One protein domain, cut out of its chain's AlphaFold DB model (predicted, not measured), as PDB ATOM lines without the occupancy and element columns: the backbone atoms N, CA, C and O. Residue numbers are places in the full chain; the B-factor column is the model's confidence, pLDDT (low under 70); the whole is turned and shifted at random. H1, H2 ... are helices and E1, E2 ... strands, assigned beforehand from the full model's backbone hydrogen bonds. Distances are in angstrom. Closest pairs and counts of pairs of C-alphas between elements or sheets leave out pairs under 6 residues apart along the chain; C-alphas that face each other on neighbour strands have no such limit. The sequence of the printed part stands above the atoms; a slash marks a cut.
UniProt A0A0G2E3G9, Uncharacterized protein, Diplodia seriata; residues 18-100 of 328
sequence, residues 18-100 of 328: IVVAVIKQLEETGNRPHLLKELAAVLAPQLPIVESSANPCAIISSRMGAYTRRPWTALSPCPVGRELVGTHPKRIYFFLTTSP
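Overview. This is residues 18 to 100 of the 328 residues of an uncharacterized protein of Diplodia seriata (UniProt A0A0G2E3G9). A long two-stranded hairpin, E1 and E2, runs past three helices, H1, H2 and H4, which are set crosswise and each touch the other two; H1 and H2 lie near E2, and H4 lies near E1. The short H3 sits at the corner between H2 and H4, and residues 71 to 76 of the link from H4 to E1 stick out. The 83 printed residues hold four named helices, then two named strands, in the order H1 H2 H3 H4 E1 E2; the sheet, E1 - E2, is antiparallel and the class is mixed, helices and strands. The whole is compact, with a radius of gyration of the C-alphas of 12.7 A and spans of 37 by 30 by 25 A.

Along the chain. E1 is residues 80 to 85, 16.4 A long, and E2 is residues 91 to 96, 17.0 A long, ending at C-alpha 96 (-51.316, -28.683, 26.304). H4, residues 56 to 68, measures 18.2 A and begins at C-alpha 56 (-48.017, -39.222, 44.087). H1, residues 18 to 28, measures 15.3 A from C-alpha 18 (-56.132, -37.222, 37.526). H2 is residues 36 to 43, 10.4 A, and H3 residues 48 to 51, 4.9 A.

Arrangement. The hairpin E1 and E2 is antiparallel at 153 degrees, with N 81 and O 95 2.8 A apart, within hydrogen-bond range. Residues 34 to 35 pair antiparallel with 93 to 94 of E2. The closest C-alphas of H1 and E2 are Leu 26 and Phe 95, 6.5 A; of H4 and E1, Thr 68 and Val 80, 6.9 A. H1 and H4 touch, about perpendicular at 89 degrees, closest at the C-alphas of Val 19 and Met 64, 6.1 A. H4 touches H2 with residues 56 to 61 alone, about perpendicular at 80 degrees, closest at the C-alphas of Ala 40 and Pro 56, 5.6 A. H3 and H4 touch only at the corner, and only just, with 3 pairs of C-alphas within 8 A, the closest Val 50 and Pro 56, 5.3 A. H2 and E1 are apart. In H1, H2 and H4 every O i to N i+4 pair is within hydrogen-bond range; H3 is too short for such a pair.

Size, cuts and confidence. The C-alphas farthest apart are those of Ala 54 and Leu 75, 38.1 A. The printed part has no cut. The link from H4 to E1, 11 residues, is long. Mean pLDDT of the printed part is 90.7; residue 88 is under 70.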
ATOM      1  N   ILE A  18     -57.503 -37.747  37.495       95.56
ATOM      2  CA  ILE A  18     -56.132 -37.222  37.526       95.56
ATOM      3  C   ILE A  18     -55.842 -36.480  36.224       95.56
ATOM      4  O   ILE A  18     -55.316 -35.370  36.251       95.56
ATOM      5  N   VAL A  19     -56.212 -37.065  35.085       95.12
ATOM      6  CA  VAL A  19     -55.998 -36.445  33.771       95.12
ATOM      7  C   VAL A  19     -56.810 -35.159  33.642       95.12
ATOM      8  O   VAL A  19     -56.272 -34.136  33.220       95.12
ATOM      9  N   VAL A  20     -58.084 -35.189  34.043       95.12
ATOM     10  CA  VAL A  20     -58.964 -34.013  34.007       95.12
ATOM     11  C   VAL A  20     -58.394 -32.879  34.859       95.12
ATOM     12  O   VAL A  20     -58.356 -31.732  34.412       95.12
ATOM     13  N   ALA A  21     -57.918 -33.180  36.066       94.81
ATOM     14  CA  ALA A  21     -57.349 -32.174  36.953       94.81
ATOM     15  C   ALA A  21     -56.015 -31.612  36.429       94.81
ATOM     16  O   ALA A  21     -55.797 -30.405  36.505       94.81
ATOM     17  N   VAL A  22     -55.154 -32.439  35.819       94.75
ATOM     18  CA  VAL A  22     -53.926 -31.962  35.153       94.75
ATOM     19  C   VAL A  22     -54.256 -31.015  33.999       94.75
ATOM     20  O   VAL A  22     -53.629 -29.965  33.887       94.75
ATOM     21  N   ILE A  23     -55.238 -31.351  33.157       93.56
ATOM     22  CA  ILE A  23     -55.663 -30.485  32.046       93.56
ATOM     23  C   ILE A  23     -56.142 -29.135  32.586       93.56
ATOM     24  O   ILE A  23     -55.632 -28.102  32.158       93.56
ATOM     25  N   LYS A  24     -57.032 -29.138  33.586       92.88
ATOM     26  CA  LYS A  24     -57.526 -27.909  34.231       92.88
ATOM     27  C   LYS A  24     -56.396 -27.065  34.820       92.88
ATOM     28  O   LYS A  24     -56.384 -25.852  34.637       92.88
ATOM     29  N   GLN A  25     -55.421 -27.700  35.470       92.81
ATOM     30  CA  GLN A  25     -54.257 -27.008  36.022       92.81
ATOM     31  C   GLN A  25     -53.424 -26.327  34.927       92.81
ATOM     32  O   GLN A  25     -52.955 -25.198  35.096       92.81
ATOM     33  N   LEU A  26     -53.225 -26.998  33.791       91.50
ATOM     34  CA  LEU A  26     -52.495 -26.427  32.660       91.50
ATOM     35  C   LEU A  26     -53.276 -25.284  31.995       91.50
ATOM     36  O   LEU A  26     -52.668 -24.305  31.571       91.50
ATOM     37  N   GLU A  27     -54.606 -25.358  31.950       90.56
ATOM     38  CA  GLU A  27     -55.455 -24.262  31.469       90.56
ATOM     39  C   GLU A  27     -55.402 -23.038  32.393       90.56
ATOM     40  O   GLU A  27     -55.203 -21.919  31.920       90.56
ATOM     41  N   GLU A  28     -55.525 -23.243  33.709       89.31
ATOM     42  CA  GLU A  28     -55.498 -22.170  34.714       89.31
ATOM     43  C   GLU A  28     -54.163 -21.417  34.711       89.31
ATOM     44  O   GLU A  28     -54.107 -20.201  34.894       89.31
ATOM     45  N   THR A  29     -53.076 -22.131  34.426       87.38
ATOM     46  CA  THR A  29     -51.719 -21.573  34.381       87.38
ATOM     47  C   THR A  29     -51.310 -21.043  33.006       87.38
ATOM     48  O   THR A  29     -50.148 -20.683  32.807       87.38
ATOM     49  N   GLY A  30     -52.245 -20.967  32.051       84.88
ATOM     50  CA  GLY A  30     -51.987 -20.428  30.714       84.88
ATOM     51  C   GLY A  30     -50.986 -21.263  29.914       84.88
ATOM     52  O   GLY A  30     -50.130 -20.706  29.227       84.88
ATOM     53  N   ASN A  31     -51.077 -22.587  30.041       87.56
ATOM     54  CA  ASN A  31     -50.215 -23.582  29.412       87.56
ATOM     55  C   ASN A  31     -48.718 -23.449  29.759       87.56
ATOM     56  O   ASN A  31     -47.836 -23.627  28.912       87.56
ATOM     57  N   ARG A  32     -48.411 -23.135  31.024       86.38
ATOM     58  CA  ARG A  32     -47.050 -23.275  31.556       86.38
ATOM     59  C   ARG A  32     -46.711 -24.767  31.681       86.38
ATOM     60  O   ARG A  32     -47.464 -25.481  32.346       86.38
ATOM     61  N   PRO A  33     -45.581 -25.254  31.141       89.31
ATOM     62  CA  PRO A  33     -45.153 -26.631  31.369       89.31
ATOM     63  C   PRO A  33     -44.965 -26.920  32.866       89.31
ATOM     64  O   PRO A  33     -44.189 -26.239  33.538       89.31
ATOM     65  N   HIS A  34     -45.665 -27.926  33.394       90.75
ATOM     66  CA  HIS A  34     -45.592 -28.297  34.814       90.75
ATOM     67  C   HIS A  34     -44.741 -29.536  35.033       90.75
ATOM     68  O   HIS A  34     -44.910 -30.549  34.350       90.75
ATOM     69  N   LEU A  35     -43.871 -29.476  36.040       93.00
ATOM     70  CA  LEU A  35     -43.104 -30.635  36.478       93.00
ATOM     71  C   LEU A  35     -44.018 -31.623  37.215       93.00
ATOM     72  O   LEU A  35     -44.882 -31.228  37.993       93.00
ATOM     73  N   LEU A  36     -43.756 -32.922  37.078       92.06
ATOM     74  CA  LEU A  36     -44.494 -33.971  37.794       92.06
ATOM     75  C   LEU A  36     -44.565 -33.757  39.323       92.06
ATOM     76  O   LEU A  36     -45.600 -34.006  39.938       92.06
ATOM     77  N   LYS A  37     -43.481 -33.254  39.933       91.88
ATOM     78  CA  LYS A  37     -43.441 -32.904  41.366       91.88
ATOM     79  C   LYS A  37     -44.340 -31.713  41.709       91.88
ATOM     80  O   LYS A  37     -44.951 -31.712  42.770       91.88
ATOM     81  N   GLU A  38     -44.419 -30.721  40.822       93.50
ATOM     82  CA  GLU A  38     -45.310 -29.565  40.994       93.50
ATOM     83  C   GLU A  38     -46.773 -30.014  40.885       93.50
ATOM     84  O   GLU A  38     -47.574 -29.691  41.757       93.50
ATOM     85  N   LEU A  39     -47.105 -30.841  39.885       94.12
ATOM     86  CA  LEU A  39     -48.450 -31.408  39.729       94.12
ATOM     87  C   LEU A  39     -48.878 -32.211  40.959       94.12
ATOM     88  O   LEU A  39     -50.003 -32.058  41.417       94.12
ATOM     89  N   ALA A  40     -47.988 -33.025  41.532       94.69
ATOM     90  CA  ALA A  40     -48.282 -33.772  42.755       94.69
ATOM     91  C   ALA A  40     -48.677 -32.857  43.924       94.69
ATOM     92  O   ALA A  40     -49.653 -33.143  44.615       94.69
ATOM     93  N   ALA A  41     -47.954 -31.751  44.121       94.50
ATOM     94  CA  ALA A  41     -48.245 -30.801  45.191       94.50
ATOM     95  C   ALA A  41     -49.579 -30.068  44.979       94.50
ATOM     96  O   ALA A  41     -50.314 -29.847  45.938       94.50
ATOM     97  N   VAL A  42     -49.906 -29.716  43.732       94.62
ATOM     98  CA  VAL A  42     -51.139 -28.983  43.409       94.62
ATOM     99  C   VAL A  42     -52.376 -29.887  43.413       94.62
ATOM    100  O   VAL A  42     -53.446 -29.462  43.839       94.62
ATOM    101  N   LEU A  43     -52.237 -31.142  42.981       94.75
ATOM    102  CA  LEU A  43     -53.351 -32.091  42.872       94.75
ATOM    103  C   LEU A  43     -53.699 -32.785  44.189       94.75
ATOM    104  O   LEU A  43     -54.838 -33.217  44.344       94.75
ATOM    105  N   ALA A  44     -52.760 -32.888  45.135       94.44
ATOM    106  CA  ALA A  44     -52.998 -33.506  46.440       94.44
ATOM    107  C   ALA A  44     -54.261 -32.975  47.158       94.44
ATOM    108  O   ALA A  44     -55.107 -33.792  47.499       94.44
ATOM    109  N   PRO A  45     -54.485 -31.656  47.322       94.50
ATOM    110  CA  PRO A  45     -55.695 -31.157  47.987       94.50
ATOM    111  C   PRO A  45     -56.987 -31.317  47.166       94.50
ATOM    112  O   PRO A  45     -58.075 -31.119  47.698       94.50
ATOM    113  N   GLN A  46     -56.888 -31.614  45.866       93.69
ATOM    114  CA  GLN A  46     -58.038 -31.705  44.962       93.69
ATOM    115  C   GLN A  46     -58.509 -33.149  44.765       93.69
ATOM    116  O   GLN A  46     -59.695 -33.381  44.527       93.69
ATOM    117  N   LEU A  47     -57.586 -34.113  44.830       94.81
ATOM    118  CA  LEU A  47     -57.832 -35.508  44.488       94.81
ATOM    119  C   LEU A  47     -57.376 -36.447  45.616       94.81
ATOM    120  O   LEU A  47     -56.169 -36.642  45.798       94.81
ATOM    121  N   PRO A  48     -58.307 -37.151  46.289       94.81
ATOM    122  CA  PRO A  48     -57.969 -38.025  47.415       94.81
ATOM    123  C   PRO A  48     -57.067 -39.197  46.998       94.81
ATOM    124  O   PRO A  48     -56.265 -39.691  47.789       94.81
ATOM    125  N   ILE A  49     -57.151 -39.633  45.736       94.00
ATOM    126  CA  ILE A  49     -56.292 -40.688  45.180       94.00
ATOM    127  C   ILE A  49     -54.819 -40.259  45.066       94.00
ATOM    128  O   ILE A  49     -53.928 -41.102  45.129       94.00
ATOM    129  N   VAL A  50     -54.550 -38.960  44.896       95.19
ATOM    130  CA  VAL A  50     -53.184 -38.418  44.863       95.19
ATOM    131  C   VAL A  50     -52.686 -38.197  46.288       95.19
ATOM    132  O   VAL A  50     -51.558 -38.576  46.588       95.19
ATOM    133  N   GLU A  51     -53.534 -37.655  47.165       95.56
ATOM    134  CA  GLU A  51     -53.220 -37.408  48.579       95.56
ATOM    135  C   GLU A  51     -52.862 -38.689  49.346       95.56
ATOM    136  O   GLU A  51     -51.852 -38.741  50.040       95.56
ATOM    137  N   SER A  52     -53.665 -39.743  49.186       95.38
ATOM    138  CA  SER A  52     -53.465 -41.032  49.866       95.38
ATOM    139  C   SER A  52     -52.379 -41.911  49.231       95.38
ATOM    140  O   SER A  52     -52.082 -42.998  49.729       95.38
ATOM    141  N   SER A  53     -51.778 -41.476  48.119       94.69
ATOM    142  CA  SER A  53     -50.777 -42.268  47.407       94.69
ATOM    143  C   SER A  53     -49.428 -42.242  48.121       94.69
ATOM    144  O   SER A  53     -48.852 -41.182  48.353       94.69
ATOM    145  N   ALA A  54     -48.839 -43.419  48.344       94.88
ATOM    146  CA  ALA A  54     -47.459 -43.532  48.825       94.88
ATOM    147  C   ALA A  54     -46.429 -42.918  47.850       94.88
ATOM    148  O   ALA A  54     -45.315 -42.582  48.250       94.88
ATOM    149  N   ASN A  55     -46.780 -42.778  46.564       95.62
ATOM    150  CA  ASN A  55     -45.941 -42.132  45.559       95.62
ATOM    151  C   ASN A  55     -46.801 -41.316  44.568       95.62
ATOM    152  O   ASN A  55     -47.145 -41.815  43.487       95.62
ATOM    153  N   PRO A  56     -47.118 -40.047  44.894       95.31
ATOM    154  CA  PRO A  56     -48.017 -39.222  44.087       95.31
ATOM    155  C   PRO A  56     -47.447 -38.918  42.692       95.31
ATOM    156  O   PRO A  56     -48.181 -38.852  41.710       95.31
ATOM    157  N   CYS A  57     -46.121 -38.817  42.557       94.19
ATOM    158  CA  CYS A  57     -45.486 -38.643  41.249       94.19
ATOM    159  C   CYS A  57     -45.710 -39.870  40.347       94.19
ATOM    160  O   CYS A  57     -46.033 -39.721  39.168       94.19
ATOM    161  N   ALA A  58     -45.567 -41.086  40.882       94.88
ATOM    162  CA  ALA A  58     -45.712 -42.311  40.097       94.88
ATOM    163  C   ALA A  58     -47.150 -42.533  39.616       94.88
ATOM    164  O   ALA A  58     -47.347 -42.885  38.451       94.88
ATOM    165  N   ILE A  59     -48.155 -42.294  40.468       96.06
ATOM    166  CA  ILE A  59     -49.558 -42.453  40.062       96.06
ATOM    167  C   ILE A  59     -49.943 -41.446  38.973       96.06
ATOM    168  O   ILE A  59     -50.530 -41.849  37.968       96.06
ATOM    169  N   ILE A  60     -49.522 -40.180  39.097       95.81
ATOM    170  CA  ILE A  60     -49.754 -39.160  38.064       95.81
ATOM    171  C   ILE A  60     -49.051 -39.561  36.764       95.81
ATOM    172  O   ILE A  60     -49.677 -39.577  35.706       95.81
ATOM    173  N   SER A  61     -47.778 -39.961  36.828       94.38
ATOM    174  CA  SER A  61     -47.025 -40.385  35.641       94.38
ATOM    175  C   SER A  61     -47.649 -41.600  34.953       94.38
ATOM    176  O   SER A  61     -47.665 -41.665  33.724       94.38
ATOM    177  N   SER A  62     -48.147 -42.570  35.721       95.19
ATOM    178  CA  SER A  62     -48.798 -43.771  35.190       95.19
ATOM    179  C   SER A  62     -50.076 -43.414  34.427       95.19
ATOM    180  O   SER A  62     -50.245 -43.808  33.271       95.19
ATOM    181  N   ARG A  63     -50.924 -42.581  35.038       95.62
ATOM    182  CA  ARG A  63     -52.227 -42.151  34.510       95.62
ATOM    183  C   ARG A  63     -52.081 -41.254  33.282       95.62
ATOM    184  O   ARG A  63     -52.646 -41.547  32.230       95.62
ATOM    185  N   MET A  64     -51.212 -40.246  33.361       95.38
ATOM    186  CA  MET A  64     -50.862 -39.390  32.220       95.38
ATOM    187  C   MET A  64     -50.195 -40.179  31.090       95.38
ATOM    188  O   MET A  64     -50.459 -39.947  29.909       95.38
ATOM    189  N   GLY A  65     -49.345 -41.149  31.433       93.88
ATOM    190  CA  GLY A  65     -48.735 -42.059  30.469       93.88
ATOM    191  C   GLY A  65     -49.769 -42.917  29.742       93.88
ATOM    192  O   GLY A  65     -49.688 -43.056  28.527       93.88
ATOM    193  N   ALA A  66     -50.752 -43.465  30.458       94.06
ATOM    194  CA  ALA A  66     -51.838 -44.238  29.859       94.06
ATOM    195  C   ALA A  66     -52.706 -43.375  28.929       94.06
ATOM    196  O   ALA A  66     -53.023 -43.798  27.821       94.06
ATOM    197  N   TYR A  67     -53.022 -42.144  29.338       93.56
ATOM    198  CA  TYR A  67     -53.818 -41.212  28.537       93.56
ATOM    199  C   TYR A  67     -53.115 -40.787  27.239       93.56
ATOM    200  O   TYR A  67     -53.702 -40.830  26.158       93.56
ATOM    201  N   THR A  68     -51.829 -40.439  27.326       92.88
ATOM    202  CA  THR A  68     -51.031 -40.025  26.157       92.88
ATOM    203  C   THR A  68     -50.751 -41.172  25.182       92.88
ATOM    204  O   THR A  68     -50.618 -40.921  23.990       92.88
ATOM    205  N   ARG A  69     -50.708 -42.429  25.652       91.44
ATOM    206  CA  ARG A  69     -50.509 -43.625  24.808       91.44
ATOM    207  C   ARG A  69     -51.785 -44.174  24.161       91.44
ATOM    208  O   ARG A  69     -51.691 -45.109  23.371       91.44
ATOM    209  N   ARG A  70     -52.970 -43.648  24.492       90.19
ATOM    210  CA  ARG A  70     -54.228 -44.057  23.844       90.19
ATOM    211  C   ARG A  70     -54.127 -43.826  22.323       90.19
ATOM    212  O   ARG A  70     -53.448 -42.888  21.917       90.19
ATOM    213  N   PRO A  71     -54.781 -44.629  21.465       89.25
ATOM    214  CA  PRO A  71     -54.850 -44.319  20.039       89.25
ATOM    215  C   PRO A  71     -55.524 -42.957  19.819       89.25
ATOM    216  O   PRO A  71     -56.721 -42.799  20.064       89.25
ATOM    217  N   TRP A  72     -54.741 -41.980  19.360       90.62
ATOM    218  CA  TRP A  72     -55.197 -40.659  18.928       90.62
ATOM    219  C   TRP A  72     -55.189 -40.601  17.401       90.62
ATOM    220  O   TRP A  72     -54.318 -41.184  16.757       90.62
ATOM    221  N   THR A  73     -56.162 -39.912  16.808       89.00
ATOM    222  CA  THR A  73     -56.258 -39.785  15.345       89.00
ATOM    223  C   THR A  73     -55.702 -38.439  14.890       89.00
ATOM    224  O   THR A  73     -55.669 -37.488  15.668       89.00
ATOM    225  N   ALA A  74     -55.323 -38.315  13.617       82.81
ATOM    226  CA  ALA A  74     -54.882 -37.031  13.060       82.81
ATOM    227  C   ALA A  74     -55.970 -35.937  13.130       82.81
ATOM    228  O   ALA A  74     -55.648 -34.754  13.186       82.81
ATOM    229  N   LEU A  75     -57.251 -36.327  13.152       82.56
ATOM    230  CA  LEU A  75     -58.394 -35.416  13.273       82.56
ATOM    231  C   LEU A  75     -58.677 -35.001  14.726       82.56
ATOM    232  O   LEU A  75     -59.341 -33.995  14.958       82.56
ATOM    233  N   SER A  76     -58.180 -35.766  15.701       84.06
ATOM    234  CA  SER A  76     -58.347 -35.520  17.134       84.06
ATOM    235  C   SER A  76     -57.047 -35.901  17.866       84.06
ATOM    236  O   SER A  76     -56.976 -36.991  18.451       84.06
ATOM    237  N   PRO A  77     -55.986 -35.073  17.774       87.31
ATOM    238  CA  PRO A  77     -54.711 -35.358  18.427       87.31
ATOM    239  C   PRO A  77     -54.848 -35.320  19.954       87.31
ATOM    240  O   PRO A  77     -55.786 -34.730  20.493       87.31
ATOM    241  N   CYS A  78     -53.895 -35.933  20.663       90.19
ATOM    242  CA  CYS A  78     -53.870 -35.881  22.124       90.19
ATOM    243  C   CYS A  78     -53.770 -34.426  22.596       90.19
ATOM    244  O   CYS A  78     -52.827 -33.745  22.181       90.19
ATOM    245  N   PRO A  79     -54.665 -33.951  23.482       90.62
ATOM    246  CA  PRO A  79     -54.637 -32.570  23.956       90.62
ATOM    247  C   PRO A  79     -53.468 -32.281  24.908       90.62
ATOM    248  O   PRO A  79     -53.213 -31.120  25.217       90.62
ATOM    249  N   VAL A  80     -52.746 -33.311  25.373       91.69
ATOM    250  CA  VAL A  80     -51.629 -33.183  26.315       91.69
ATOM    251  C   VAL A  80     -50.348 -33.766  25.724       91.69
ATOM    252  O   VAL A  80     -50.306 -34.915  25.290       91.69
ATOM    253  N   GLY A  81     -49.281 -32.975  25.757       90.44
ATOM    254  CA  GLY A  81     -47.920 -33.355  25.418       90.44
ATOM    255  C   GLY A  81     -47.072 -33.569  26.667       90.44
ATOM    256  O   GLY A  81     -47.393 -33.101  27.764       90.44
ATOM    257  N   ARG A  82     -45.960 -34.288  26.496       92.25
ATOM    258  CA  ARG A  82     -44.929 -34.427  27.525       92.25
ATOM    259  C   ARG A  82     -43.556 -34.167  26.934       92.25
ATOM    260  O   ARG A  82     -43.283 -34.588  25.813       92.25
ATOM    261  N   GLU A  83     -42.684 -33.567  27.721       90.81
ATOM    262  CA  GLU A  83     -41.302 -33.301  27.343       90.81
ATOM    263  C   GLU A  83     -40.354 -33.747  28.452       90.81
ATOM    264  O   GLU A  83     -40.629 -33.557  29.640       90.81
ATOM    265  N   LEU A  84     -39.248 -34.384  28.066       90.06
ATOM    266  CA  LEU A  84     -38.215 -34.827  28.993       90.06
ATOM    267  C   LEU A  84     -37.011 -33.895  28.885       90.06
ATOM    268  O   LEU A  84     -36.331 -33.890  27.865       90.06
ATOM    269  N   VAL A  85     -36.718 -33.161  29.957       87.06
ATOM    270  CA  VAL A  85     -35.642 -32.162  29.992       87.06
ATOM    271  C   VAL A  85     -34.566 -32.558  31.008       87.06
ATOM    272  O   VAL A  85     -34.862 -32.958  32.140       87.06
ATOM    273  N   GLY A  86     -33.299 -32.403  30.612       80.25
ATOM    274  CA  GLY A  86     -32.116 -32.593  31.459       80.25
ATOM    275  C   GLY A  86     -31.452 -33.975  31.375       80.25
ATOM    276  O   GLY A  86     -31.989 -34.927  30.807       80.25
ATOM    277  N   THR A  87     -30.258 -34.074  31.963       77.00
ATOM    278  CA  THR A  87     -29.486 -35.318  32.123       77.00
ATOM    279  C   THR A  87     -29.869 -36.038  33.426       77.00
ATOM    280  O   THR A  87     -30.395 -35.416  34.345       77.00
ATOM    281  N   HIS A  88     -29.670 -37.361  33.487       59.53
ATOM    282  CA  HIS A  88     -30.235 -38.273  34.497       59.53
ATOM    283  C   HIS A  88     -30.187 -37.747  35.956       59.53
ATOM    284  O   HIS A  88     -29.105 -37.391  36.426       59.53
ATOM    285  N   PRO A  89     -31.309 -37.778  36.713       77.81
ATOM    286  CA  PRO A  89     -32.646 -38.233  36.313       77.81
ATOM    287  C   PRO A  89     -33.406 -37.191  35.468       77.81
ATOM    288  O   PRO A  89     -33.433 -36.004  35.792       77.81
ATOM    289  N   LYS A  90     -34.060 -37.650  34.389       83.50
ATOM    290  CA  LYS A  90     -34.822 -36.795  33.460       83.50
ATOM    291  C   LYS A  90     -36.041 -36.181  34.155       83.50
ATOM    292  O   LYS A  90     -36.783 -36.881  34.844       83.50
ATOM    293  N   ARG A  91     -36.280 -34.885  33.939       88.12
ATOM    294  CA  ARG A  91     -37.480 -34.184  34.421       88.12
ATOM    295  C   ARG A  91     -38.575 -34.274  33.365       88.12
ATOM    296  O   ARG A  91     -38.307 -33.987  32.205       88.12
ATOM    297  N   ILE A  92     -39.780 -34.675  33.765       91.25
ATOM    298  CA  ILE A  92     -40.935 -34.787  32.865       91.25
ATOM    299  C   ILE A  92     -41.834 -33.573  33.078       91.25
ATOM    300  O   ILE A  92     -42.324 -33.361  34.192       91.25
ATOM    301  N   TYR A  93     -42.046 -32.815  32.008       92.62
ATOM    302  CA  TYR A  93     -42.962 -31.686  31.951       92.62
ATOM    303  C   TYR A  93     -44.189 -32.050  31.123       92.62
ATOM    304  O   TYR A  93     -44.054 -32.694  30.085       92.62
ATOM    305  N   PHE A  94     -45.372 -31.628  31.567       93.19
ATOM    306  CA  PHE A  94     -46.618 -31.756  30.807       93.19
ATOM    307  C   PHE A  94     -47.109 -30.383  30.358       93.19
ATOM    308  O   PHE A  94     -46.980 -29.413  31.103       93.19
ATOM    309  N   PHE A  95     -47.668 -30.319  29.152       92.56
ATOM    310  CA  PHE A  95     -48.228 -29.110  28.546       92.56
ATOM    311  C   PHE A  95     -49.380 -29.481  27.604       92.56
ATOM    312  O   PHE A  95     -49.508 -30.631  27.193       92.56
ATOM    313  N   LEU A  96     -50.227 -28.522  27.259       92.38
ATOM    314  CA  LEU A  96     -51.316 -28.683  26.304       92.38
ATOM    315  C   LEU A  96     -50.794 -28.491  24.879       92.38
ATOM    316  O   LEU A  96     -50.094 -27.521  24.602       92.38
ATOM    317  N   THR A  97     -51.152 -29.388  23.967       88.50
ATOM    318  CA  THR A  97     -50.777 -29.311  22.537       88.50
ATOM    319  C   THR A  97     -51.690 -28.380  21.739       88.50
ATOM    320  O   THR A  97     -51.352 -27.973  20.631       88.50
ATOM    321  N   THR A  98     -52.852 -28.034  22.297       83.69
ATOM    322  CA  THR A  98     -53.877 -27.184  21.675       83.69
ATOM    323  C   THR A  98     -53.563 -25.689  21.750       83.69
ATOM    324  O   THR A  98     -54.261 -24.885  21.134       83.69
ATOM    325  N   SER A  99     -52.532 -25.299  22.501       76.44
ATOM    326  CA  SER A  99     -52.090 -23.912  22.657       76.44
ATOM    327  C   SER A  99     -50.561 -23.839  22.661       76.44
ATOM    328  O   SER A  99     -49.909 -24.811  23.048       76.44
ATOM    329  N   PRO A 100     -49.956 -22.716  22.233       75.38
ATOM    330  CA  PRO A 100     -48.512 -22.550  22.332       75.38
ATOM    331  C   PRO A 100     -48.102 -22.603  23.807       75.38
ATOM    332  O   PRO A 100     -48.619 -21.843  24.627       75.38
TER     333      PRO A 100